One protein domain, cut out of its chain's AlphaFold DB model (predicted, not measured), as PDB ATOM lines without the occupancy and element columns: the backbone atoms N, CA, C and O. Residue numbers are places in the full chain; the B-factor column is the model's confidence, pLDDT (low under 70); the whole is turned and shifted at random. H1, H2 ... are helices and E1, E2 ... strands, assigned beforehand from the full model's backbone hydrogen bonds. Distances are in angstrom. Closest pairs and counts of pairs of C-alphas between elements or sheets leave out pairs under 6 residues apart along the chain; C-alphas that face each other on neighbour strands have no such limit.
ATOM      1  N   ALA A 644     245.702 554.143 499.297       77.88
ATOM      2  CA  ALA A 644     244.938 555.385 499.111       77.88
ATOM      3  C   ALA A 644     244.541 556.079 500.428       77.88
ATOM      4  O   ALA A 644     244.545 557.311 500.509       77.88
ATOM      5  N   GLY A 645     244.194 555.298 501.457       71.69
ATOM      6  CA  GLY A 645     243.833 555.827 502.774       71.69
ATOM      7  C   GLY A 645     245.019 556.466 503.496       71.69
ATOM      8  O   GLY A 645     244.861 557.519 504.105       71.69
ATOM      9  N   GLU A 646     246.205 555.870 503.368       75.44
ATOM     10  CA  GLU A 646     247.444 556.358 503.975       75.44
ATOM     11  C   GLU A 646     247.933 557.634 503.282       75.44
ATOM     12  O   GLU A 646     248.151 558.639 503.945       75.44
ATOM     13  N   ILE A 647     247.965 557.659 501.943       77.88
ATOM     14  CA  ILE A 647     248.319 558.858 501.158       77.88
ATOM     15  C   ILE A 647     247.382 560.035 501.478       77.88
ATOM     16  O   ILE A 647     247.832 561.177 501.577       77.88
ATOM     17  N   THR A 648     246.085 559.768 501.669       77.81
ATOM     18  CA  THR A 648     245.108 560.800 502.059       77.81
ATOM     19  C   THR A 648     245.344 561.275 503.496       77.81
ATOM     20  O   THR A 648     245.364 562.477 503.739       77.81
ATOM     21  N   ALA A 649     245.571 560.356 504.439       72.62
ATOM     22  CA  ALA A 649     245.834 560.698 505.836       72.62
ATOM     23  C   ALA A 649     247.146 561.480 506.017       72.62
ATOM     24  O   ALA A 649     247.165 562.447 506.773       72.62
ATOM     25  N   THR A 650     248.213 561.119 505.295       79.81
ATOM     26  CA  THR A 650     249.465 561.884 505.297       79.81
ATOM     27  C   THR A 650     249.245 563.271 504.707       79.81
ATOM     28  O   THR A 650     249.661 564.246 505.324       79.81
ATOM     29  N   LYS A 651     248.529 563.398 503.575       84.81
ATOM     30  CA  LYS A 651     248.185 564.713 503.009       84.81
ATOM     31  C   LYS A 651     247.491 565.605 504.041       84.81
ATOM     32  O   LYS A 651     247.940 566.722 504.270       84.81
ATOM     33  N   ASP A 652     246.431 565.097 504.663       81.81
ATOM     34  CA  ASP A 652     245.625 565.831 505.643       81.81
ATOM     35  C   ASP A 652     246.378 566.097 506.971       81.81
ATOM     36  O   ASP A 652     245.889 566.856 507.808       81.81
ATOM     37  N   SER A 653     247.552 565.477 507.176       78.12
ATOM     38  CA  SER A 653     248.451 565.715 508.315       78.12
ATOM     39  C   SER A 653     249.512 566.781 508.023       78.12
ATOM     40  O   SER A 653     249.810 567.581 508.909       78.12
ATOM     41  N   VAL A 654     250.073 566.803 506.805       79.88
ATOM     42  CA  VAL A 654     251.181 567.708 506.431       79.88
ATOM     43  C   VAL A 654     250.725 569.007 505.752       79.88
ATOM     44  O   VAL A 654     251.479 569.975 505.733       79.88
ATOM     45  N   ASP A 655     249.501 569.060 505.213       82.69
ATOM     46  CA  ASP A 655     248.880 570.294 504.709       82.69
ATOM     47  C   ASP A 655     248.347 571.135 505.885       82.69
ATOM     48  O   ASP A 655     247.172 571.071 506.256       82.69
ATOM     49  N   ASP A 656     249.233 571.924 506.500       72.12
ATOM     50  CA  ASP A 656     248.896 572.848 507.595       72.12
ATOM     51  C   ASP A 656     248.080 574.080 507.139       72.12
ATOM     52  O   ASP A 656     247.531 574.817 507.968       72.12
ATOM     53  N   GLY A 657     247.956 574.279 505.822       71.38
ATOM     54  CA  GLY A 657     247.266 575.389 505.171       71.38
ATOM     55  C   GLY A 657     248.111 576.642 504.897       71.38
ATOM     56  O   GLY A 657     247.599 577.540 504.223       71.38
ATOM     57  N   ASP A 658     249.363 576.707 505.370       67.25
ATOM     58  CA  ASP A 658     250.323 577.801 505.122       67.25
ATOM     59  C   ASP A 658     251.640 577.317 504.442       67.25
ATOM     60  O   ASP A 658     252.399 578.149 503.944       67.25
ATOM     61  N   ASN A 659     251.869 575.998 504.328       70.81
ATOM     62  CA  ASN A 659     253.004 575.315 503.675       70.81
ATOM     63  C   ASN A 659     254.389 575.558 504.339       70.81
ATOM     64  O   ASN A 659     255.410 575.656 503.648       70.81
ATOM     65  N   ASP A 660     254.451 575.671 505.674       74.56
ATOM     66  CA  ASP A 660     255.670 576.030 506.437       74.56
ATOM     67  C   ASP A 660     256.647 574.839 506.607       74.56
ATOM     68  O   ASP A 660     256.801 574.251 507.681       74.56
ATOM     69  N   ASN A 661     257.293 574.448 505.504       79.94
ATOM     70  CA  ASN A 661     258.192 573.292 505.424       79.94
ATOM     71  C   ASN A 661     259.440 573.397 506.344       79.94
ATOM     72  O   ASN A 661     259.964 574.486 506.593       79.94
ATOM     73  N   PRO A 662     260.013 572.266 506.815       72.69
ATOM     74  CA  PRO A 662     261.217 572.288 507.647       72.69
ATOM     75  C   PRO A 662     262.491 572.779 506.928       72.69
ATOM     76  O   PRO A 662     263.196 572.014 506.265       72.69
ATOM     77  N   GLY A 663     262.855 574.043 507.167       60.16
ATOM     78  CA  GLY A 663     264.211 574.585 506.966       60.16
ATOM     79  C   GLY A 663     264.318 575.747 505.977       60.16
ATOM     80  O   GLY A 663     265.143 576.637 506.188       60.16
ATOM     81  N   ASP A 664     263.449 575.777 504.968       54.25
ATOM     82  CA  ASP A 664     263.211 576.917 504.077       54.25
ATOM     83  C   ASP A 664     261.691 577.141 503.958       54.25
ATOM     84  O   ASP A 664     260.908 576.266 504.319       54.25
ATOM     85  N   GLY A 665     261.268 578.323 503.511       61.56
ATOM     86  CA  GLY A 665     259.846 578.660 503.401       61.56
ATOM     87  C   GLY A 665     259.114 577.885 502.297       61.56
ATOM     88  O   GLY A 665     259.744 577.220 501.482       61.56
ATOM     89  N   THR A 666     257.783 578.029 502.267       62.53
ATOM     90  CA  THR A 666     256.817 577.500 501.272       62.53
ATOM     91  C   THR A 666     257.427 576.889 500.001       62.53
ATOM     92  O   THR A 666     257.639 577.584 499.002       62.53
ATOM     93  N   ILE A 667     257.681 575.577 500.044       73.94
ATOM     94  CA  ILE A 667     258.123 574.782 498.897       73.94
ATOM     95  C   ILE A 667     256.865 574.304 498.173       73.94
ATOM     96  O   ILE A 667     256.297 573.269 498.512       73.94
ATOM     97  N   ASP A 668     256.384 575.086 497.208       76.56
ATOM     98  CA  ASP A 668     255.206 574.694 496.424       76.56
ATOM     99  C   ASP A 668     255.567 573.605 495.388       76.56
ATOM    100  O   ASP A 668     254.835 572.628 495.229       76.56
ATOM    101  N   GLU A 669     256.743 573.723 494.758       78.81
ATOM    102  CA  GLU A 669     257.281 572.810 493.736       78.81
ATOM    103  C   GLU A 669     258.813 572.691 493.862       78.81
ATOM    104  O   GLU A 669     259.502 573.696 494.085       78.81
ATOM    105  N   ILE A 670     259.365 571.485 493.676       78.06
ATOM    106  CA  ILE A 670     260.815 571.289 493.510       78.06
ATOM    107  C   ILE A 670     261.146 571.254 492.013       78.06
ATOM    108  O   ILE A 670     260.951 570.234 491.358       78.06
ATOM    109  N   GLU A 671     261.681 572.372 491.513       74.56
ATOM    110  CA  GLU A 671     262.267 572.546 490.175       74.56
ATOM    111  C   GLU A 671     263.497 573.485 490.227       74.56
ATOM    112  O   GLU A 671     263.707 574.224 491.198       74.56
ATOM    113  N   SER A 672     264.303 573.510 489.162       57.91
ATOM    114  CA  SER A 672     265.543 574.308 489.056       57.91
ATOM    115  C   SER A 672     265.382 575.814 489.332       57.91
ATOM    116  O   SER A 672     266.264 576.436 489.936       57.91
ATOM    117  N   TYR A 673     264.234 576.415 488.988       47.38
ATOM    118  CA  TYR A 673     263.982 577.841 489.241       47.38
ATOM    119  C   TYR A 673     263.880 578.202 490.736       47.38
ATOM    120  O   TYR A 673     264.049 579.378 491.075       47.38
ATOM    121  N   ASN A 674     263.704 577.214 491.622       57.28
ATOM    122  CA  ASN A 674     263.611 577.378 493.078       57.28
ATOM    123  C   ASN A 674     264.940 577.078 493.821       57.28
ATOM    124  O   ASN A 674     264.941 576.855 495.029       57.28
ATOM    125  N   ASN A 675     266.087 577.143 493.126       52.38
ATOM    126  CA  ASN A 675     267.450 576.825 493.611       52.38
ATOM    127  C   ASN A 675     267.760 575.321 493.823       52.38
ATOM    128  O   ASN A 675     268.652 574.995 494.607       52.38
ATOM    129  N   CYS A 676     267.077 574.404 493.131       61.78
ATOM    130  CA  CYS A 676     267.323 572.959 493.252       61.78
ATOM    131  C   CYS A 676     268.572 572.473 492.471       61.78
ATOM    132  O   CYS A 676     268.449 571.748 491.491       61.78
ATOM    133  N   ASP A 677     269.778 572.879 492.890       63.41
ATOM    134  CA  ASP A 677     271.057 572.335 492.381       63.41
ATOM    135  C   ASP A 677     272.214 572.482 493.405       63.41
ATOM    136  O   ASP A 677     272.916 573.503 493.423       63.41
ATOM    137  N   PRO A 678     272.439 571.479 494.278       69.00
ATOM    138  CA  PRO A 678     271.471 570.479 494.728       69.00
ATOM    139  C   PRO A 678     270.550 571.051 495.820       69.00
ATOM    140  O   PRO A 678     270.969 571.888 496.625       69.00
ATOM    141  N   CYS A 679     269.315 570.555 495.913       80.38
ATOM    142  CA  CYS A 679     268.489 570.769 497.109       80.38
ATOM    143  C   CYS A 679     268.836 569.732 498.194       80.38
ATOM    144  O   CYS A 679     269.316 568.639 497.890       80.38
ATOM    145  N   THR A 680     268.600 570.045 499.471       88.88
ATOM    146  CA  THR A 680     268.745 569.075 500.570       88.88
ATOM    147  C   THR A 680     267.605 569.207 501.571       88.88
ATOM    148  O   THR A 680     267.531 570.188 502.310       88.88
ATOM    149  N   LEU A 681     266.741 568.196 501.613       90.12
ATOM    150  CA  LEU A 681     265.729 568.023 502.652       90.12
ATOM    151  C   LEU A 681     266.340 567.187 503.782       90.12
ATOM    152  O   LEU A 681     267.094 566.250 503.524       90.12
ATOM    153  N   THR A 682     266.060 567.541 505.035       91.06
ATOM    154  CA  THR A 682     266.768 566.978 506.202       91.06
ATOM    155  C   THR A 682     265.802 566.277 507.144       91.06
ATOM    156  O   THR A 682     264.689 566.752 507.361       91.06
ATOM    157  N   GLY A 683     266.218 565.152 507.719       87.31
ATOM    158  CA  GLY A 683     265.483 564.439 508.760       87.31
ATOM    159  C   GLY A 683     265.745 564.993 510.161       87.31
ATOM    160  O   GLY A 683     266.700 565.734 510.403       87.31
ATOM    161  N   SER A 684     264.921 564.590 511.126       82.44
ATOM    162  CA  SER A 684     265.177 564.844 512.549       82.44
ATOM    163  C   SER A 684     264.792 563.645 513.409       82.44
ATOM    164  O   SER A 684     264.082 562.747 512.961       82.44
ATOM    165  N   ALA A 685     265.220 563.634 514.674       72.94
ATOM    166  CA  ALA A 685     265.005 562.508 515.584       72.94
ATOM    167  C   ALA A 685     263.522 562.228 515.927       72.94
ATOM    168  O   ALA A 685     263.233 561.215 516.559       72.94
ATOM    169  N   GLY A 686     262.592 563.113 515.541       69.94
ATOM    170  CA  GLY A 686     261.143 562.877 515.601       69.94
ATOM    171  C   GLY A 686     260.505 562.515 514.252       69.94
ATOM    172  O   GLY A 686     259.297 562.312 514.205       69.94
ATOM    173  N   GLY A 687     261.301 562.448 513.181       80.44
ATOM    174  CA  GLY A 687     260.856 562.603 511.797       80.44
ATOM    175  C   GLY A 687     260.749 564.079 511.397       80.44
ATOM    176  O   GLY A 687     260.481 564.936 512.237       80.44
ATOM    177  N   ASN A 688     260.970 564.371 510.115       83.50
ATOM    178  CA  ASN A 688     260.546 565.628 509.491       83.50
ATOM    179  C   ASN A 688     259.527 565.323 508.389       83.50
ATOM    180  O   ASN A 688     259.678 564.344 507.656       83.50
ATOM    181  N   GLU A 689     258.509 566.170 508.277       86.44
ATOM    182  CA  GLU A 689     257.426 566.045 507.302       86.44
ATOM    183  C   GLU A 689     257.494 567.213 506.311       86.44
ATOM    184  O   GLU A 689     257.725 568.350 506.720       86.44
ATOM    185  N   TYR A 690     257.316 566.929 505.020       88.69
ATOM    186  CA  TYR A 690     257.367 567.910 503.935       88.69
ATOM    187  C   TYR A 690     256.096 567.855 503.080       88.69
ATOM    188  O   TYR A 690     255.622 566.773 502.716       88.69
ATOM    189  N   TYR A 691     255.576 569.025 502.716       91.19
ATOM    190  CA  TYR A 691     254.429 569.195 501.830       91.19
ATOM    191  C   TYR A 691     254.872 569.901 500.548       91.19
ATOM    192  O   TYR A 691     255.410 571.003 500.605       91.19
ATOM    193  N   ILE A 692     254.674 569.249 499.398       91.25
ATOM    194  CA  ILE A 692     255.098 569.754 498.084       91.25
ATOM    195  C   ILE A 692     253.892 569.671 497.128       91.25
ATOM    196  O   ILE A 692     253.720 568.659 496.438       91.25
ATOM    197  N   PRO A 693     252.973 570.657 497.142       90.31
ATOM    198  CA  PRO A 693     251.661 570.564 496.494       90.31
ATOM    199  C   PRO A 693     251.680 570.431 494.963       90.31
ATOM    200  O   PRO A 693     250.784 569.772 494.436       90.31
ATOM    201  N   ASP A 694     252.670 570.994 494.265       90.19
ATOM    202  CA  ASP A 694     252.832 570.901 492.802       90.19
ATOM    203  C   ASP A 694     253.931 569.886 492.380       90.19
ATOM    204  O   ASP A 694     254.213 569.719 491.194       90.19
ATOM    205  N   GLY A 695     254.496 569.133 493.335       91.50
ATOM    206  CA  GLY A 695     255.326 567.944 493.084       91.50
ATOM    207  C   GLY A 695     256.841 568.173 492.952       91.50
ATOM    208  O   GLY A 695     257.374 569.244 493.250       91.50
ATOM    209  N   ILE A 696     257.547 567.111 492.551       92.88
ATOM    210  CA  ILE A 696     259.005 567.082 492.357       92.88
ATOM    211  C   ILE A 696     259.285 566.821 490.874       92.88
ATOM    212  O   ILE A 696     258.973 565.741 490.370       92.88
ATOM    213  N   ASN A 697     259.872 567.803 490.185       91.88
ATOM    214  CA  ASN A 697     260.086 567.792 488.740       91.88
ATOM    215  C   ASN A 697     261.567 568.121 488.443       91.88
ATOM    216  O   ASN A 697     261.961 569.286 488.468       91.88
ATOM    217  N   LEU A 698     262.390 567.092 488.197       91.19
ATOM    218  CA  LEU A 698     263.848 567.194 488.017       91.19
ATOM    219  C   LEU A 698     264.264 566.967 486.554       91.19
ATOM    220  O   LEU A 698     263.852 565.986 485.924       91.19
ATOM    221  N   TYR A 699     265.123 567.846 486.039       89.19
ATOM    222  CA  TYR A 699     265.577 567.880 484.641       89.19
ATOM    223  C   TYR A 699     267.104 568.029 484.523       89.19
ATOM    224  O   TYR A 699     267.763 568.366 485.497       89.19
ATOM    225  N   ASP A 700     267.669 567.838 483.322       85.56
ATOM    226  CA  ASP A 700     268.998 568.346 482.909       85.56
ATOM    227  C   ASP A 700     270.158 568.117 483.931       85.56
ATOM    228  O   ASP A 700     271.054 568.954 484.074       85.56
ATOM    229  N   SER A 701     270.174 566.956 484.602       84.81
ATOM    230  CA  SER A 701     271.116 566.545 485.667       84.81
ATOM    231  C   SER A 701     271.003 567.272 487.020       84.81
ATOM    232  O   SER A 701     271.978 567.340 487.766       84.81
ATOM    233  N   GLU A 702     269.816 567.771 487.369       89.25
ATOM    234  CA  GLU A 702     269.465 568.265 488.711       89.25
ATOM    235  C   GLU A 702     269.498 567.149 489.780       89.25
ATOM    236  O   GLU A 702     269.218 565.979 489.492       89.25
ATOM    237  N   THR A 703     269.797 567.517 491.036       90.88
ATOM    238  CA  THR A 703     269.899 566.582 492.175       90.88
ATOM    239  C   THR A 703     269.096 567.044 493.394       90.88
ATOM    240  O   THR A 703     269.308 568.140 493.925       90.88
ATOM    241  N   LEU A 704     268.241 566.157 493.908       93.06
ATOM    242  CA  LEU A 704     267.572 566.290 495.204       93.06
ATOM    243  C   LEU A 704     268.193 565.327 496.226       93.06
ATOM    244  O   LEU A 704     268.210 564.117 496.013       93.06
ATOM    245  N   ILE A 705     268.667 565.854 497.356       94.19
ATOM    246  CA  ILE A 705     269.252 565.057 498.442       94.19
ATOM    247  C   ILE A 705     268.270 564.963 499.616       94.19
ATOM    248  O   ILE A 705     267.729 565.968 500.075       94.19
ATOM    249  N   PHE A 706     268.093 563.757 500.146       95.06
ATOM    250  CA  PHE A 706     267.430 563.473 501.414       95.06
ATOM    251  C   PHE A 706     268.484 563.091 502.464       95.06
ATOM    252  O   PHE A 706     268.937 561.947 502.505       95.06
ATOM    253  N   ASP A 707     268.884 564.032 503.322       94.50
ATOM    254  CA  ASP A 707     269.782 563.763 504.454       94.50
ATOM    255  C   ASP A 707     268.985 563.156 505.614       94.50
ATOM    256  O   ASP A 707     268.368 563.858 506.421       94.50
ATOM    257  N   THR A 708     269.007 561.827 505.703       93.94
ATOM    258  CA  THR A 708     268.337 561.058 506.758       93.94
ATOM    259  C   THR A 708     269.284 560.683 507.902       93.94
ATOM    260  O   THR A 708     268.915 559.924 508.805       93.94
ATOM    261  N   SER A 709     270.502 561.244 507.942       90.75
ATOM    262  CA  SER A 709     271.499 560.974 508.993       90.75
ATOM    263  C   SER A 709     271.003 561.308 510.405       90.75
ATOM    264  O   SER A 709     271.411 560.676 511.380       90.75
ATOM    265  N   SER A 710     270.095 562.284 510.513       85.50
ATOM    266  CA  SER A 710     269.518 562.764 511.775       85.50
ATOM    267  C   SER A 710     268.133 562.181 512.097       85.50
ATOM    268  O   SER A 710     267.600 562.473 513.168       85.50
ATOM    269  N   GLY A 711     267.557 561.363 511.209       83.31
ATOM    270  CA  GLY A 711     266.258 560.700 511.376       83.31
ATOM    271  C   GLY A 711     265.463 560.578 510.065       83.31
ATOM    272  O   GLY A 711     265.964 560.977 509.015       83.31
ATOM    273  N   PRO A 712     264.249 559.998 510.091       85.12
ATOM    274  CA  PRO A 712     263.463 559.730 508.885       85.12
ATOM    275  C   PRO A 712     262.845 560.995 508.271       85.12
ATOM    276  O   PRO A 712     262.702 562.026 508.936       85.12
ATOM    277  N   ILE A 713     262.436 560.880 507.004       88.81
ATOM    278  CA  ILE A 713     261.746 561.934 506.251       88.81
ATOM    279  C   ILE A 713     260.439 561.382 505.666       88.81
ATOM    280  O   ILE A 713     260.428 560.334 505.023       88.81
ATOM    281  N   THR A 714     259.348 562.121 505.845       88.69
ATOM    282  CA  THR A 714     258.059 561.893 505.180       88.69
ATOM    283  C   THR A 714     257.793 563.043 504.214       88.69
ATOM    284  O   THR A 714     257.989 564.204 504.563       88.69
ATOM    285  N   VAL A 715     257.322 562.740 503.009       91.94
ATOM    286  CA  VAL A 715     256.968 563.723 501.978       91.94
ATOM    287  C   VAL A 715     255.570 563.417 501.459       91.94
ATOM    288  O   VAL A 715     255.280 562.267 501.139       91.94
ATOM    289  N   TYR A 716     254.722 564.428 501.300       93.56
ATOM    290  CA  TYR A 716     253.602 564.363 500.362       93.56
ATOM    291  C   TYR A 716     253.963 565.129 499.087       93.56
ATOM    292  O   TYR A 716     254.250 566.327 499.148       93.56
ATOM    293  N   ALA A 717     253.898 564.451 497.940       94.81
ATOM    294  CA  ALA A 717     254.057 565.058 496.621       94.81
ATOM    295  C   ALA A 717     252.684 565.160 495.941       94.81
ATOM    296  O   ALA A 717     252.046 564.145 495.654       94.81
ATOM    297  N   GLY A 718     252.201 566.381 495.713       94.06
ATOM    298  CA  GLY A 718     250.953 566.642 494.996       94.06
ATOM    299  C   GLY A 718     251.139 566.660 493.472       94.06
ATOM    300  O   GLY A 718     252.270 566.602 492.988       94.06
ATOM    301  N   PRO A 719     250.055 566.597 492.681       93.44
ATOM    302  CA  PRO A 719     250.146 566.525 491.224       93.44
ATOM    303  C   PRO A 719     250.328 567.906 490.591       93.44
ATOM    304  O   PRO A 719     249.480 568.785 490.755       93.44
ATOM    305  N   ASN A 720     251.379 568.041 489.783       88.00
ATOM    306  CA  ASN A 720     251.639 569.198 488.936       88.00
ATOM    307  C   ASN A 720     250.497 569.432 487.922       88.00
ATOM    308  O   ASN A 720     249.586 568.617 487.743       88.00
ATOM    309  N   ALA A 721     250.562 570.535 487.171       85.38
ATOM    310  CA  ALA A 721     249.526 570.908 486.199       85.38
ATOM    311  C   ALA A 721     249.284 569.890 485.050       85.38
ATOM    312  O   ALA A 721     248.300 570.031 484.316       85.38
ATOM    313  N   GLY A 722     250.161 568.896 484.872       86.56
ATOM    314  CA  GLY A 722     250.001 567.759 483.961       86.56
ATOM    315  C   GLY A 722     249.380 566.504 484.594       86.56
ATOM    316  O   GLY A 722     248.890 565.655 483.852       86.56
ATOM    317  N   GLY A 723     249.352 566.403 485.928       91.62
ATOM    318  CA  GLY A 723     248.905 565.226 486.689       91.62
ATOM    319  C   GLY A 723     250.036 564.358 487.260       91.62
ATOM    320  O   GLY A 723     249.759 563.411 487.994       91.62
ATOM    321  N   THR A 724     251.297 564.675 486.963       94.94
ATOM    322  CA  THR A 724     252.467 563.955 487.490       94.94
ATOM    323  C   THR A 724     252.900 564.571 488.820       94.94
ATOM    324  O   THR A 724     252.840 565.784 488.986       94.94
ATOM    325  N   SER A 725     253.321 563.751 489.779       95.94
ATOM    326  CA  SER A 725     253.777 564.192 491.109       95.94
ATOM    327  C   SER A 725     255.269 563.968 491.339       95.94
ATOM    328  O   SER A 725     255.897 564.729 492.073       95.94
ATOM    329  N   LEU A 726     255.833 562.952 490.683       96.62
ATOM    330  CA  LEU A 726     257.268 562.698 490.597       96.62
ATOM    331  C   LEU A 726     257.637 562.589 489.115       96.62
ATOM    332  O   LEU A 726     257.220 561.638 488.453       96.62
ATOM    333  N   TYR A 727     258.384 563.553 488.585       95.56
ATOM    334  CA  TYR A 727     258.867 563.544 487.205       95.56
ATOM    335  C   TYR A 727     260.385 563.717 487.186       95.56
ATOM    336  O   TYR A 727     260.899 564.732 487.651       95.56
ATOM    337  N   LEU A 728     261.104 562.730 486.656       95.00
ATOM    338  CA  LEU A 728     262.552 562.777 486.490       95.00
ATOM    339  C   LEU A 728     262.909 562.496 485.023       95.00
ATOM    340  O   LEU A 728     262.467 561.499 484.440       95.00
ATOM    341  N   ASN A 729     263.714 563.372 484.422       94.31
ATOM    342  CA  ASN A 729     264.204 563.227 483.052       94.31
ATOM    343  C   ASN A 729     265.670 563.670 482.960       94.31
ATOM    344  O   ASN A 729     265.954 564.867 483.028       94.31
ATOM    345  N   ASP A 730     266.576 562.699 482.813       92.56
ATOM    346  CA  ASP A 730     268.028 562.848 483.010       92.56
ATOM    347  C   ASP A 730     268.388 563.480 484.386       92.56
ATOM    348  O   ASP A 730     269.324 564.274 484.477       92.56
ATOM    349  N   GLY A 731     267.611 563.195 485.447       92.06
ATOM    350  CA  GLY A 731     267.715 563.812 486.789       92.06
ATOM    351  C   GLY A 731     268.034 562.817 487.920       92.06
ATOM    352  O   GLY A 731     268.094 561.613 487.687       92.06
ATOM    353  N   SER A 732     268.237 563.294 489.157       94.12
ATOM    354  CA  SER A 732     268.745 562.442 490.253       94.12
ATOM    355  C   SER A 732     268.146 562.687 491.650       94.12
ATOM    356  O   SER A 732     267.917 563.826 492.061       94.12
ATOM    357  N   ILE A 733     267.940 561.606 492.415       96.44
ATOM    358  CA  ILE A 733     267.608 561.641 493.853       96.44
ATOM    359  C   ILE A 733     268.626 560.811 494.641       96.44
ATOM    360  O   ILE A 733     268.875 559.649 494.322       96.44
ATOM    361  N   GLU A 734     269.160 561.376 495.725       97.12
ATOM    362  CA  GLU A 734     270.074 560.678 496.633       97.12
ATOM    363  C   GLU A 734     269.530 560.632 498.067       97.12
ATOM    364  O   GLU A 734     269.185 561.666 498.634       97.12
ATOM    365  N   VAL A 735     269.519 559.456 498.700       97.44
ATOM    366  CA  VAL A 735     269.252 559.316 500.146       97.44
ATOM    367  C   VAL A 735     270.571 559.128 500.886       97.44
ATOM    368  O   VAL A 735     271.294 558.177 500.602       97.44
ATOM    369  N   HIS A 736     270.904 560.012 501.826       96.50
ATOM    370  CA  HIS A 736     272.148 559.960 502.606       96.50
ATOM    371  C   HIS A 736     271.842 559.570 504.056       96.50
ATOM    372  O   HIS A 736     271.415 560.408 504.850       96.50
ATOM    373  N   GLY A 737     272.097 558.311 504.417       89.38
ATOM    374  CA  GLY A 737     271.933 557.819 505.788       89.38
ATOM    375  C   GLY A 737     271.060 556.573 505.929       89.38
ATOM    376  O   GLY A 737     270.571 556.003 504.957       89.38
ATOM    377  N   ASP A 738     270.903 556.139 507.183       85.56
ATOM    378  CA  ASP A 738     270.307 554.847 507.553       85.56
ATOM    379  C   ASP A 738     268.802 554.909 507.880       85.56
ATOM    380  O   ASP A 738     268.198 553.871 508.144       85.56
ATOM    381  N   ASN A 739     268.180 556.095 507.894       86.00
ATOM    382  CA  ASN A 739     266.745 556.235 508.168       86.00
ATOM    383  C   ASN A 739     265.938 556.341 506.857       86.00
ATOM    384  O   ASN A 739     266.447 556.889 505.876       86.00
ATOM    385  N   PRO A 740     264.680 555.864 506.820       89.19
ATOM    386  CA  PRO A 740     263.891 555.831 505.593       89.19
ATOM    387  C   PRO A 740     263.318 557.195 505.183       89.19
ATOM    388  O   PRO A 740     262.894 557.994 506.025       89.19
ATOM    389  N   VAL A 741     263.222 557.387 503.868       94.94
ATOM    390  CA  VAL A 741     262.373 558.376 503.197       94.94
ATOM    391  C   VAL A 741     261.077 557.694 502.753       94.94
ATOM    392  O   VAL A 741     261.122 556.623 502.144       94.94
ATOM    393  N   ARG A 742     259.924 558.319 503.016       94.31
ATOM    394  CA  ARG A 742     258.617 557.890 502.489       94.31
ATOM    395  C   ARG A 742     257.969 559.002 501.686       94.31
ATOM    396  O   ARG A 742     257.696 560.063 502.240       94.31
ATOM    397  N   ILE A 743     257.693 558.750 500.409       95.81
ATOM    398  CA  ILE A 743     256.982 559.686 499.536       95.81
ATOM    399  C   ILE A 743     255.563 559.181 499.294       95.81
ATOM    400  O   ILE A 743     255.353 558.165 498.634       95.81
ATOM    401  N   TYR A 744     254.583 559.918 499.803       94.81
ATOM    402  CA  TYR A 744     253.162 559.709 499.566       94.81
ATOM    403  C   TYR A 744     252.757 560.491 498.316       94.81
ATOM    404  O   TYR A 744     252.630 561.717 498.329       94.81
ATOM    405  N   ASN A 745     252.635 559.764 497.210       94.75
ATOM    406  CA  ASN A 745     252.619 560.294 495.857       94.75
ATOM    407  C   ASN A 745     251.177 560.456 495.334       94.75
ATOM    408  O   ASN A 745     250.441 559.481 495.168       94.75
ATOM    409  N   GLY A 746     250.761 561.704 495.104       93.31
ATOM    410  CA  GLY A 746     249.376 562.103 494.831       93.31
ATOM    411  C   GLY A 746     248.916 562.023 493.370       93.31
ATOM    412  O   GLY A 746     247.727 562.244 493.110       93.31
ATOM    413  N   GLY A 747     249.819 561.704 492.445       95.31
ATOM    414  CA  GLY A 747     249.627 561.653 490.993       95.31
ATOM    415  C   GLY A 747     250.575 560.643 490.338       95.31
ATOM    416  O   GLY A 747     251.070 559.732 491.004       95.31
ATOM    417  N   GLY A 748     250.856 560.801 489.044       96.56
ATOM    418  CA  GLY A 748     251.773 559.914 488.312       96.56
ATOM    419  C   GLY A 748     253.233 559.965 488.797       96.56
ATOM    420  O   GLY A 748     253.668 560.956 489.388       96.56
ATOM    421  N   PHE A 749     253.993 558.907 488.510       97.69
ATOM    422  CA  PHE A 749     255.444 558.811 488.719       97.69
ATOM    423  C   PHE A 749     256.126 558.420 487.398       97.69
ATOM    424  O   PHE A 749     255.804 557.390 486.808       97.69
ATOM    425  N   GLU A 750     257.052 559.239 486.913       97.69
ATOM    426  CA  GLU A 750     257.765 559.018 485.654       97.69
ATOM    427  C   GLU A 750     259.277 559.200 485.840       97.69
ATOM    428  O   GLU A 750     259.725 560.213 486.379       97.69
ATOM    429  N   MET A 751     260.060 558.216 485.387       97.62
ATOM    430  CA  MET A 751     261.525 558.267 485.326       97.62
ATOM    431  C   MET A 751     261.966 557.956 483.899       97.62
ATOM    432  O   MET A 751     261.659 556.889 483.358       97.62
ATOM    433  N   THR A 752     262.677 558.894 483.280       95.62
ATOM    434  CA  THR A 752     263.049 558.818 481.864       95.62
ATOM    435  C   THR A 752     264.496 559.227 481.612       95.62
ATOM    436  O   THR A 752     265.062 560.043 482.340       95.62
ATOM    437  N   GLY A 753     265.103 558.638 480.581       92.25
ATOM    438  CA  GLY A 753     266.504 558.895 480.248       92.25
ATOM    439  C   GLY A 753     267.482 558.373 481.306       92.25
ATOM    440  O   GLY A 753     267.183 557.410 482.013       92.25
ATOM    441  N   ASP A 754     268.633 559.034 481.405       91.88
ATOM    442  CA  ASP A 754     269.777 558.696 482.268       91.88
ATOM    443  C   ASP A 754     269.504 559.190 483.711       91.88
ATOM    444  O   ASP A 754     270.158 560.094 484.229       91.88
ATOM    445  N   THR A 755     268.422 558.678 484.311       96.00
ATOM    446  CA  THR A 755     267.889 559.094 485.622       96.00
ATOM    447  C   THR A 755     268.291 558.107 486.722       96.00
ATOM    448  O   THR A 755     268.095 556.904 486.561       96.00
ATOM    449  N   GLU A 756     268.735 558.606 487.880       96.81
ATOM    450  CA  GLU A 756     269.185 557.780 489.016       96.81
ATOM    451  C   GLU A 756     268.424 558.083 490.324       96.81
ATOM    452  O   GLU A 756     268.297 559.234 490.742       96.81
ATOM    453  N   VAL A 757     267.976 557.042 491.033       98.19
ATOM    454  CA  VAL A 757     267.573 557.114 492.450       98.19
ATOM    455  C   VAL A 757     268.450 556.158 493.248       98.19
ATOM    456  O   VAL A 757     268.394 554.946 493.040       98.19
ATOM    457  N   VAL A 758     269.266 556.688 494.160       97.56
ATOM    458  CA  VAL A 758     270.314 555.924 494.860       97.56
ATOM    459  C   VAL A 758     270.298 556.148 496.369       97.56
ATOM    460  O   VAL A 758     270.101 557.263 496.855       97.56
ATOM    461  N   THR A 759     270.567 555.087 497.133       96.38
ATOM    462  CA  THR A 759     270.737 555.165 498.590       96.38
ATOM    463  C   THR A 759     272.214 555.025 498.958       96.38
ATOM    464  O   THR A 759     272.937 554.175 498.431       96.38
ATOM    465  N   LYS A 760     272.696 555.915 499.829       95.62
ATOM    466  CA  LYS A 760     274.110 556.111 500.170       95.62
ATOM    467  C   LYS A 760     274.322 556.173 501.681       95.62
ATOM    468  O   LYS A 760     273.391 556.380 502.460       95.62
ATOM    469  N   ASP A 761     275.571 555.995 502.099       92.00
ATOM    470  CA  ASP A 761     275.978 556.160 503.494       92.00
ATOM    471  C   ASP A 761     275.703 557.584 504.028       92.00
ATOM    472  O   ASP A 761     275.480 558.532 503.274       92.00
ATOM    473  N   ALA A 762     275.774 557.759 505.352       90.88
ATOM    474  CA  ALA A 762     275.583 559.054 506.021       90.88
ATOM    475  C   ALA A 762     276.689 560.104 505.734       90.88
ATOM    476  O   ALA A 762     276.788 561.111 506.434       90.88
ATOM    477  N   THR A 763     277.559 559.870 504.745       90.94
ATOM    478  CA  THR A 763     278.503 560.857 504.198       90.94
ATOM    479  C   THR A 763     278.232 561.191 502.728       90.94
ATOM    480  O   THR A 763     278.922 562.051 502.179       90.94
ATOM    481  N   GLY A 764     277.268 560.516 502.089       91.44
ATOM    482  CA  GLY A 764     276.952 560.651 500.669       91.44
ATOM    483  C   GLY A 764     278.022 560.090 499.726       91.44
ATOM    484  O   GLY A 764     278.041 560.462 498.554       91.44
ATOM    485  N   THR A 765     278.952 559.246 500.207       91.62
ATOM    486  CA  THR A 765     280.146 558.853 499.419       91.62
ATOM    487  C   THR A 765     280.136 557.423 498.886       91.62
ATOM    488  O   THR A 765     280.754 557.179 497.850       91.62
ATOM    489  N   THR A 766     279.429 556.501 499.542       91.94
ATOM    490  CA  THR A 766     279.301 555.098 499.115       91.94
ATOM    491  C   THR A 766     277.830 554.744 498.938       91.94
ATOM    492  O   THR A 766     277.047 554.954 499.864       91.94
ATOM    493  N   GLU A 767     277.454 554.181 497.789       93.75
ATOM    494  CA  GLU A 767     276.151 553.523 497.613       93.75
ATOM    495  C   GLU A 767     276.015 552.323 498.559       93.75
ATOM    496  O   GLU A 767     276.975 551.587 498.803       93.75
ATOM    497  N   THR A 768     274.819 552.144 499.117       92.88
ATOM    498  CA  THR A 768     274.490 551.047 500.041       92.88
ATOM    499  C   THR A 768     273.511 550.041 499.444       92.88
ATOM    500  O   THR A 768     273.383 548.951 499.993       92.88
ATOM    501  N   TYR A 769     272.827 550.401 498.351       94.69
ATOM    502  CA  TYR A 769     271.720 549.646 497.746       94.69
ATOM    503  C   TYR A 769     270.632 549.233 498.755       94.69
ATOM    504  O   TYR A 769     269.923 548.261 498.552       94.69
ATOM    505  N   ARG A 770     270.475 549.960 499.868       92.56
ATOM    506  CA  ARG A 770     269.420 549.681 500.852       92.56
ATOM    507  C   ARG A 770     268.097 550.201 500.332       92.56
ATOM    508  O   ARG A 770     267.799 551.387 500.488       92.56
ATOM    509  N   SER A 771     267.309 549.325 499.723       93.94
ATOM    510  CA  SER A 771     265.998 549.679 499.174       93.94
ATOM    511  C   SER A 771     264.991 550.041 500.275       93.94
ATOM    512  O   SER A 771     264.155 550.923 500.083       93.94
ATOM    513  N   GLN A 772     265.147 549.469 501.481       89.62
ATOM    514  CA  GLN A 772     264.393 549.841 502.685       89.62
ATOM    515  C   GLN A 772     264.379 551.361 502.950       89.62
ATOM    516  O   GLN A 772     263.409 551.867 503.522       89.62
ATOM    517  N   ASN A 773     265.431 552.088 502.545       92.38
ATOM    518  CA  ASN A 773     265.614 553.504 502.861       92.38
ATOM    519  C   ASN A 773     264.827 554.456 501.938       92.38
ATOM    520  O   ASN A 773     264.778 555.649 502.237       92.38
ATOM    521  N   PHE A 774     264.196 553.973 500.860       96.44
ATOM    522  CA  PHE A 774     263.405 554.809 499.948       96.44
ATOM    523  C   PHE A 774     262.112 554.108 499.509       96.44
ATOM    524  O   PHE A 774     262.142 553.102 498.805       96.44
ATOM    525  N   GLN A 775     260.961 554.636 499.933       95.62
ATOM    526  CA  GLN A 775     259.642 554.026 499.716       95.62
ATOM    527  C   GLN A 775     258.698 555.038 499.052       95.62
ATOM    528  O   GLN A 775     258.491 556.133 499.578       95.62
ATOM    529  N   VAL A 776     258.103 554.679 497.910       96.94
ATOM    530  CA  VAL A 776     257.174 555.533 497.151       96.94
ATOM    531  C   VAL A 776     255.782 554.906 497.134       96.94
ATOM    532  O   VAL A 776     255.552 553.891 496.482       96.94
ATOM    533  N   PHE A 777     254.837 555.528 497.833       94.88
ATOM    534  CA  PHE A 777     253.442 555.100 497.935       94.88
ATOM    535  C   PHE A 777     252.623 555.804 496.855       94.88
ATOM    536  O   PHE A 777     252.268 556.973 497.003       94.88
ATOM    537  N   VAL A 778     252.347 555.112 495.750       95.12
ATOM    538  CA  VAL A 778     251.662 555.667 494.577       95.12
ATOM    539  C   VAL A 778     250.158 555.467 494.690       95.12
ATOM    540  O   VAL A 778     249.664 554.349 494.838       95.12
ATOM    541  N   LYS A 779     249.419 556.572 494.595       89.44
ATOM    542  CA  LYS A 779     247.958 556.590 494.653       89.44
ATOM    543  C   LYS A 779     247.333 555.698 493.557       89.44
ATOM    544  O   LYS A 779     247.728 555.809 492.400       89.44
ATOM    545  N   PRO A 780     246.325 554.867 493.886       89.12
ATOM    546  CA  PRO A 780     245.596 554.071 492.901       89.12
ATOM    547  C   PRO A 780     244.973 554.885 491.767       89.12
ATOM    548  O   PRO A 780     244.511 556.009 491.976       89.12
ATOM    549  N   SER A 781     244.881 554.262 490.590       87.50
ATOM    550  CA  SER A 781     244.448 554.852 489.312       87.50
ATOM    551  C   SER A 781     245.387 555.914 488.725       87.50
ATOM    552  O   SER A 781     245.045 556.516 487.708       87.50
ATOM    553  N   GLU A 782     246.562 556.116 489.322       95.12
ATOM    554  CA  GLU A 782     247.691 556.820 488.705       95.12
ATOM    555  C   GLU A 782     248.620 555.819 487.982       95.12
ATOM    556  O   GLU A 782     248.382 554.609 487.998       95.12
ATOM    557  N   THR A 783     249.678 556.310 487.335       95.50
ATOM    558  CA  THR A 783     250.607 555.492 486.530       95.50
ATOM    559  C   THR A 783     252.053 555.605 487.005       95.50
ATOM    560  O   THR A 783     252.492 556.699 487.368       95.50
ATOM    561  N   VAL A 784     252.814 554.514 486.893       97.62
ATOM    562  CA  VAL A 784     254.279 554.484 487.031       97.62
ATOM    563  C   VAL A 784     254.911 554.104 485.686       97.62
ATOM    564  O   VAL A 784     254.641 553.030 485.145       97.62
ATOM    565  N   ASN A 785     255.751 554.984 485.139       97.25
ATOM    566  CA  ASN A 785     256.439 554.793 483.858       97.25
ATOM    567  C   ASN A 785     257.952 554.935 484.038       97.25
ATOM    568  O   ASN A 785     258.454 556.051 484.189       97.25
ATOM    569  N   PHE A 786     258.681 553.821 483.984       97.81
ATOM    570  CA  PHE A 786     260.142 553.827 483.930       97.81
ATOM    571  C   PHE A 786     260.578 553.446 482.513       97.81
ATOM    572  O   PHE A 786     260.306 552.335 482.045       97.81
ATOM    573  N   ASN A 787     261.219 554.378 481.800       95.88
ATOM    574  CA  ASN A 787     261.522 554.194 480.381       95.88
ATOM    575  C   ASN A 787     262.834 554.842 479.916       95.88
ATOM    576  O   ASN A 787     262.991 556.062 479.952       95.88
ATOM    577  N   GLY A 788     263.701 554.031 479.307       91.25
ATOM    578  CA  GLY A 788     264.846 554.527 478.540       91.25
ATOM    579  C   GLY A 788     266.118 554.711 479.361       91.25
ATOM    580  O   GLY A 788     266.768 555.740 479.221       91.25
ATOM    581  N   GLN A 789     266.473 553.671 480.116       94.56
ATOM    582  CA  GLN A 789     267.664 553.532 480.962       94.56
ATOM    583  C   GLN A 789     267.691 554.195 482.369       94.56
ATOM    584  O   GLN A 789     268.779 554.515 482.838       94.56
ATOM    585  N   PRO A 790     266.564 554.343 483.104       96.44
ATOM    586  CA  PRO A 790     266.609 554.788 484.498       96.44
ATOM    587  C   PRO A 790     267.056 553.678 485.471       96.44
ATOM    588  O   PRO A 790     266.704 552.507 485.296       96.44
ATOM    589  N   SER A 791     267.742 554.076 486.546       97.50
ATOM    590  CA  SER A 791     268.135 553.236 487.687       97.50
ATOM    591  C   SER A 791     267.400 553.669 488.965       97.50
ATOM    592  O   SER A 791     267.340 554.862 489.273       97.50
ATOM    593  N   PHE A 792     266.821 552.726 489.715       98.44
ATOM    594  CA  PHE A 792     265.993 553.013 490.895       98.44
ATOM    595  C   PHE A 792     266.298 552.095 492.085       98.44
ATOM    596  O   PHE A 792     266.013 550.901 492.045       98.44
ATOM    597  N   THR A 793     266.791 552.668 493.184       98.19
ATOM    598  CA  THR A 793     266.973 551.989 494.477       98.19
ATOM    599  C   THR A 793     265.829 552.335 495.428       98.19
ATOM    600  O   THR A 793     265.730 553.476 495.877       98.19
ATOM    601  N   GLY A 794     264.978 551.362 495.764       96.81
ATOM    602  CA  GLY A 794     263.822 551.583 496.638       96.81
ATOM    603  C   GLY A 794     262.663 550.611 496.418       96.81
ATOM    604  O   GLY A 794     262.781 549.623 495.693       96.81
ATOM    605  N   VAL A 795     261.510 550.921 497.015       96.75
ATOM    606  CA  VAL A 795     260.253 550.176 496.827       96.75
ATOM    607  C   VAL A 795     259.155 551.078 496.270       96.75
ATOM    608  O   VAL A 795     258.936 552.185 496.768       96.75
ATOM    609  N   VAL A 796     258.430 550.590 495.260       96.75
ATOM    610  CA  VAL A 796     257.228 551.245 494.718       96.75
ATOM    611  C   VAL A 796     255.980 550.496 495.182       96.75
ATOM    612  O   VAL A 796     255.762 549.349 494.799       96.75
ATOM    613  N   HIS A 797     255.142 551.160 495.980       93.38
ATOM    614  CA  HIS A 797     253.886 550.634 496.514       93.38
ATOM    615  C   HIS A 797     252.681 551.270 495.793       93.38
ATOM    616  O   HIS A 797     252.199 552.326 496.200       93.38
ATOM    617  N   GLY A 798     252.166 550.625 494.745       90.62
ATOM    618  CA  GLY A 798     250.929 550.994 494.036       90.62
ATOM    619  C   GLY A 798     249.787 549.952 494.073       90.62
ATOM    620  O   GLY A 798     249.150 549.738 493.039       90.62
ATOM    621  N   PRO A 799     249.499 549.255 495.194       84.06
ATOM    622  CA  PRO A 799     248.481 548.203 495.221       84.06
ATOM    623  C   PRO A 799     247.045 548.724 495.022       84.06
ATOM    624  O   PRO A 799     246.592 549.668 495.686       84.06
ATOM    625  N   GLY A 800     246.292 548.021 494.168       79.81
ATOM    626  CA  GLY A 800     244.853 548.224 493.972       79.81
ATOM    627  C   GLY A 800     244.472 549.292 492.941       79.81
ATOM    628  O   GLY A 800     243.514 550.029 493.182       79.81
ATOM    629  N   GLY A 801     245.205 549.384 491.825       83.25
ATOM    630  CA  GLY A 801     244.806 550.195 490.667       83.25
ATOM    631  C   GLY A 801     245.891 551.043 490.003       83.25
ATOM    632  O   GLY A 801     245.534 551.886 489.185       83.25
ATOM    633  N   THR A 802     247.166 550.940 490.392       90.69
ATOM    634  CA  THR A 802     248.254 551.746 489.802       90.69
ATOM    635  C   THR A 802     248.931 550.976 488.671       90.69
ATOM    636  O   THR A 802     249.604 549.987 488.949       90.69
ATOM    637  N   ASP A 803     248.782 551.430 487.424       93.81
ATOM    638  CA  ASP A 803     249.377 550.798 486.229       93.81
ATOM    639  C   ASP A 803     250.895 551.042 486.198       93.81
ATOM    640  O   ASP A 803     251.338 552.190 486.300       93.81
ATOM    641  N   ILE A 804     251.698 549.978 486.096       95.50
ATOM    642  CA  ILE A 804     253.169 550.042 486.148       95.50
ATOM    643  C   ILE A 804     253.782 549.460 484.870       95.50
ATOM    644  O   ILE A 804     253.488 548.332 484.464       95.50
ATOM    645  N   THR A 805     254.695 550.222 484.267       95.69
ATOM    646  CA  THR A 805     255.427 549.839 483.051       95.69
ATOM    647  C   THR A 805     256.933 550.038 483.227       95.69
ATOM    648  O   THR A 805     257.389 551.107 483.638       95.69
ATOM    649  N   LEU A 806     257.710 548.994 482.917       96.31
ATOM    650  CA  LEU A 806     259.173 548.968 483.035       96.31
ATOM    651  C   LEU A 806     259.769 548.653 481.658       96.31
ATOM    652  O   LEU A 806     259.733 547.501 481.224       96.31
ATOM    653  N   THR A 807     260.285 549.650 480.933       93.44
ATOM    654  CA  THR A 807     260.661 549.460 479.520       93.44
ATOM    655  C   THR A 807     262.036 550.025 479.150       93.44
ATOM    656  O   THR A 807     262.402 551.139 479.503       93.44
ATOM    657  N   ASN A 808     262.794 549.284 478.339       93.44
ATOM    658  CA  ASN A 808     264.053 549.731 477.724       93.44
ATOM    659  C   ASN A 808     265.180 550.034 478.741       93.44
ATOM    660  O   ASN A 808     265.479 551.194 479.010       93.44
ATOM    661  N   HIS A 809     265.867 548.983 479.205       93.75
ATOM    662  CA  HIS A 809     267.050 549.028 480.089       93.75
ATOM    663  C   HIS A 809     266.819 549.662 481.476       93.75
ATOM    664  O   HIS A 809     267.722 550.289 482.015       93.75
ATOM    665  N   VAL A 810     265.618 549.522 482.046       96.69
ATOM    666  CA  VAL A 810     265.352 549.892 483.450       96.69
ATOM    667  C   VAL A 810     266.139 548.970 484.385       96.69
ATOM    668  O   VAL A 810     266.090 547.755 484.195       96.69
ATOM    669  N   GLU A 811     266.786 549.516 485.413       97.12
ATOM    670  CA  GLU A 811     267.436 548.748 486.487       97.12
ATOM    671  C   GLU A 811     266.785 549.090 487.841       97.12
ATOM    672  O   GLU A 811     266.735 550.251 488.245       97.12
ATOM    673  N   ILE A 812     266.238 548.087 488.536       98.12
ATOM    674  CA  ILE A 812     265.616 548.231 489.864       98.12
ATOM    675  C   ILE A 812     266.480 547.537 490.916       98.12
ATOM    676  O   ILE A 812     266.871 546.390 490.723       98.12
ATOM    677  N   TYR A 813     266.696 548.199 492.049       98.00
ATOM    678  CA  TYR A 813     267.348 547.678 493.249       98.00
ATOM    679  C   TYR A 813     266.354 547.763 494.419       98.00
ATOM    680  O   TYR A 813     266.279 548.771 495.123       98.00
ATOM    681  N   GLY A 814     265.545 546.717 494.598       96.69
ATOM    682  CA  GLY A 814     264.418 546.686 495.534       96.69
ATOM    683  C   GLY A 814     263.197 545.973 494.950       96.69
ATOM    684  O   GLY A 814     263.331 544.864 494.441       96.69
ATOM    685  N   ALA A 815     262.002 546.568 495.039       96.50
ATOM    686  CA  ALA A 815     260.755 545.872 494.690       96.50
ATOM    687  C   ALA A 815     259.657 546.754 494.073       96.50
ATOM    688  O   ALA A 815     259.540 547.948 494.364       96.50
ATOM    689  N   ILE A 816     258.803 546.126 493.256       96.75
ATOM    690  CA  ILE A 816     257.682 546.756 492.544       96.75
ATOM    691  C   ILE A 816     256.361 546.061 492.906       96.75
ATOM    692  O   ILE A 816     256.205 544.857 492.703       96.75
ATOM    693  N   ILE A 817     255.389 546.829 493.407       94.44
ATOM    694  CA  ILE A 817     254.074 546.342 493.848       94.44
ATOM    695  C   ILE A 817     252.966 547.150 493.151       94.44
ATOM    696  O   ILE A 817     252.912 548.366 493.325       94.44
ATOM    697  N   GLY A 818     252.053 546.516 492.402       91.50
ATOM    698  CA  GLY A 818     250.928 547.213 491.741       91.50
ATOM    699  C   GLY A 818     250.349 546.503 490.510       91.50
ATOM    700  O   GLY A 818     250.528 545.303 490.332       91.50
ATOM    701  N   GLU A 819     249.661 547.224 489.623       93.38
ATOM    702  CA  GLU A 819     249.169 546.687 488.340       93.38
ATOM    703  C   GLU A 819     250.283 546.736 487.276       93.38
ATOM    704  O   GLU A 819     250.204 547.449 486.281       93.38
ATOM    705  N   ALA A 820     251.366 545.981 487.496       90.56
ATOM    706  CA  ALA A 820     252.461 545.865 486.531       90.56
ATOM    707  C   ALA A 820     252.062 544.988 485.334       90.56
ATOM    708  O   ALA A 820     251.779 543.801 485.506       90.56
ATOM    709  N   THR A 821     252.040 545.559 484.125       89.44
ATOM    710  CA  THR A 821     251.491 544.886 482.926       89.44
ATOM    711  C   THR A 821     252.518 544.594 481.825       89.44
ATOM    712  O   THR A 821     252.397 543.558 481.161       89.44
ATOM    713  N   ASP A 822     253.548 545.434 481.656       90.69
ATOM    714  CA  ASP A 822     254.678 545.201 480.738       90.69
ATOM    715  C   ASP A 822     256.035 545.436 481.422       90.69
ATOM    716  O   ASP A 822     256.306 546.514 481.962       90.69
ATOM    717  N   VAL A 823     256.901 544.423 481.345       91.50
ATOM    718  CA  VAL A 823     258.307 544.469 481.770       91.50
ATOM    719  C   VAL A 823     259.165 544.048 480.577       91.50
ATOM    720  O   VAL A 823     259.278 542.856 480.275       91.50
ATOM    721  N   SER A 824     259.722 545.012 479.838       89.56
ATOM    722  CA  SER A 824     260.257 544.752 478.496       89.56
ATOM    723  C   SER A 824     261.594 545.413 478.143       89.56
ATOM    724  O   SER A 824     261.964 546.490 478.607       89.56
ATOM    725  N   ASN A 825     262.317 544.764 477.224       89.19
ATOM    726  CA  ASN A 825     263.532 545.258 476.564       89.19
ATOM    727  C   ASN A 825     264.703 545.512 477.534       89.19
ATOM    728  O   ASN A 825     265.140 546.650 477.697       89.19
ATOM    729  N   HIS A 826     265.261 544.443 478.108       90.69
ATOM    730  CA  HIS A 826     266.365 544.470 479.083       90.69
ATOM    731  C   HIS A 826     266.039 545.190 480.404       90.69
ATOM    732  O   HIS A 826     266.940 545.707 481.057       90.69
ATOM    733  N   ALA A 827     264.764 545.236 480.801       94.25
ATOM    734  CA  ALA A 827     264.392 545.620 482.159       94.25
ATOM    735  C   ALA A 827     264.890 544.558 483.160       94.25
ATOM    736  O   ALA A 827     264.672 543.361 482.948       94.25
ATOM    737  N   THR A 828     265.555 545.001 484.225       95.69
ATOM    738  CA  THR A 828     266.176 544.150 485.245       95.69
ATOM    739  C   THR A 828     265.675 544.537 486.634       95.69
ATOM    740  O   THR A 828     265.640 545.721 486.967       95.69
ATOM    741  N   ILE A 829     265.290 543.549 487.446       97.50
ATOM    742  CA  ILE A 829     264.908 543.745 488.849       97.50
ATOM    743  C   ILE A 829     265.839 542.923 489.734       97.50
ATOM    744  O   ILE A 829     265.768 541.700 489.745       97.50
ATOM    745  N   HIS A 830     266.677 543.616 490.494       97.69
ATOM    746  CA  HIS A 830     267.475 543.065 491.575       97.69
ATOM    747  C   HIS A 830     266.679 543.234 492.876       97.69
ATOM    748  O   HIS A 830     266.506 544.354 493.360       97.69
ATOM    749  N   PHE A 831     266.166 542.145 493.442       97.50
ATOM    750  CA  PHE A 831     265.438 542.162 494.709       97.50
ATOM    751  C   PHE A 831     266.389 542.239 495.899       97.50
ATOM    752  O   PHE A 831     267.317 541.445 496.010       97.50
ATOM    753  N   ASP A 832     266.137 543.188 496.793       95.50
ATOM    754  CA  ASP A 832     266.852 543.323 498.060       95.50
ATOM    755  C   ASP A 832     266.215 542.374 499.085       95.50
ATOM    756  O   ASP A 832     265.121 542.642 499.577       95.50
ATOM    757  N   GLU A 833     266.870 541.258 499.400       91.69
ATOM    758  CA  GLU A 833     266.368 540.223 500.318       91.69
ATOM    759  C   GLU A 833     266.063 540.787 501.717       91.69
ATOM    760  O   GLU A 833     265.160 540.304 502.399       91.69
ATOM    761  N   ALA A 834     266.716 541.890 502.107       88.81
ATOM    762  CA  ALA A 834     266.398 542.632 503.324       88.81
ATOM    763  C   ALA A 834     264.978 543.247 503.321       88.81
ATOM    764  O   ALA A 834     264.509 543.702 504.359       88.81
ATOM    765  N   LEU A 835     264.251 543.271 502.199       88.62
ATOM    766  CA  LEU A 835     262.836 543.668 502.163       88.62
ATOM    767  C   LEU A 835     261.891 542.624 502.764       88.62
ATOM    768  O   LEU A 835     260.770 542.991 503.127       88.62
TER     769      LEU A 835
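What this domain is: This is residues 644 to 835 of the 867 residues of an uncharacterized protein of Halomicrobium mukohataei (UniProt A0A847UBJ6). Look for a chain wound in stacked three-sided turns, a solenoid whose short strands form three parallel rows: E1, E4, E7, E10; E2, E5, E8, E11; and E3, E6, E9, E12. E13 and E14 bend round the later turns, E15 is at the end of the stack, and H1 lies outside across the row of E5, E8 and E11. The 192 printed residues hold one named helix, H1, then fifteen named strands, E1 to E15, in one branched, parallel sheet; the class is mostly strand. The whole is compact, with a radius of gyration of the C-alphas of 15.2 A and spans of 44 by 36 by 32 A.

Where its parts are: Find E13, residues 791 to 807, from C-alpha 791 at (268.135, 553.236, 487.687); it bends by 165 degrees at residue 795, and its ends are 11.7 A apart. E14, 811 to 824, bends by 146 degrees at residue 815 and spans 11.5 A; E15, 828 to 832, ends at C-alpha 832, (266.852, 543.323, 498.060). Earlier come E1 679 to 682, E2 688 to 692, E3 696 to 699, E4 703 to 707, E5 713 to 717, E6 724 to 729, E7 732 to 736, E8 741 to 745, E9 748 to 752, E10 756 to 760, E11 774 to 778 and E12 783 to 787. H1, residues 644 to 654, starts at C-alpha 644, (244.938, 555.385, 499.111), and is 15.6 A long.

How they stand to each other: Begin at E13: E10, E11 and E12 lie on one side of it, E14 on the other side. Look for N 757 and O 791, 2.9 A, for E10; N 776 and O 795, 2.9 A, for E11; N 784 and O 803, 2.8 A, for E12; and N 792 and O 811, 2.9 A, for E14. E15 is an edge strand parallel to E14, with N 812 and O 828 at 2.9 A. Among the other parallel neighbours, E5 and E8 have N 715 and O 742 at 2.8 A. H1 is on the sheet at a height of 8.1 A, over E8 and only just over E5 and E11, with 3 C-alphas falling on each of these two. It runs across the strands, at 66 degrees to E8 on the local plane; the closest C-alphas, Ile 647 and Tyr 744, are 5.2 A apart. In H1 every O i to N i+4 pair is within hydrogen-bond range.

The domain as a whole: The C-alphas farthest apart, Asp 658 and Asn 825, are 45.3 A apart. The printed part has no cut. The links H1 to E1 and E10 to E11 are long. Mean pLDDT of the printed part is 88.4; it is under 70 at residues 658, 663 to 666, 672 to 678 and 686.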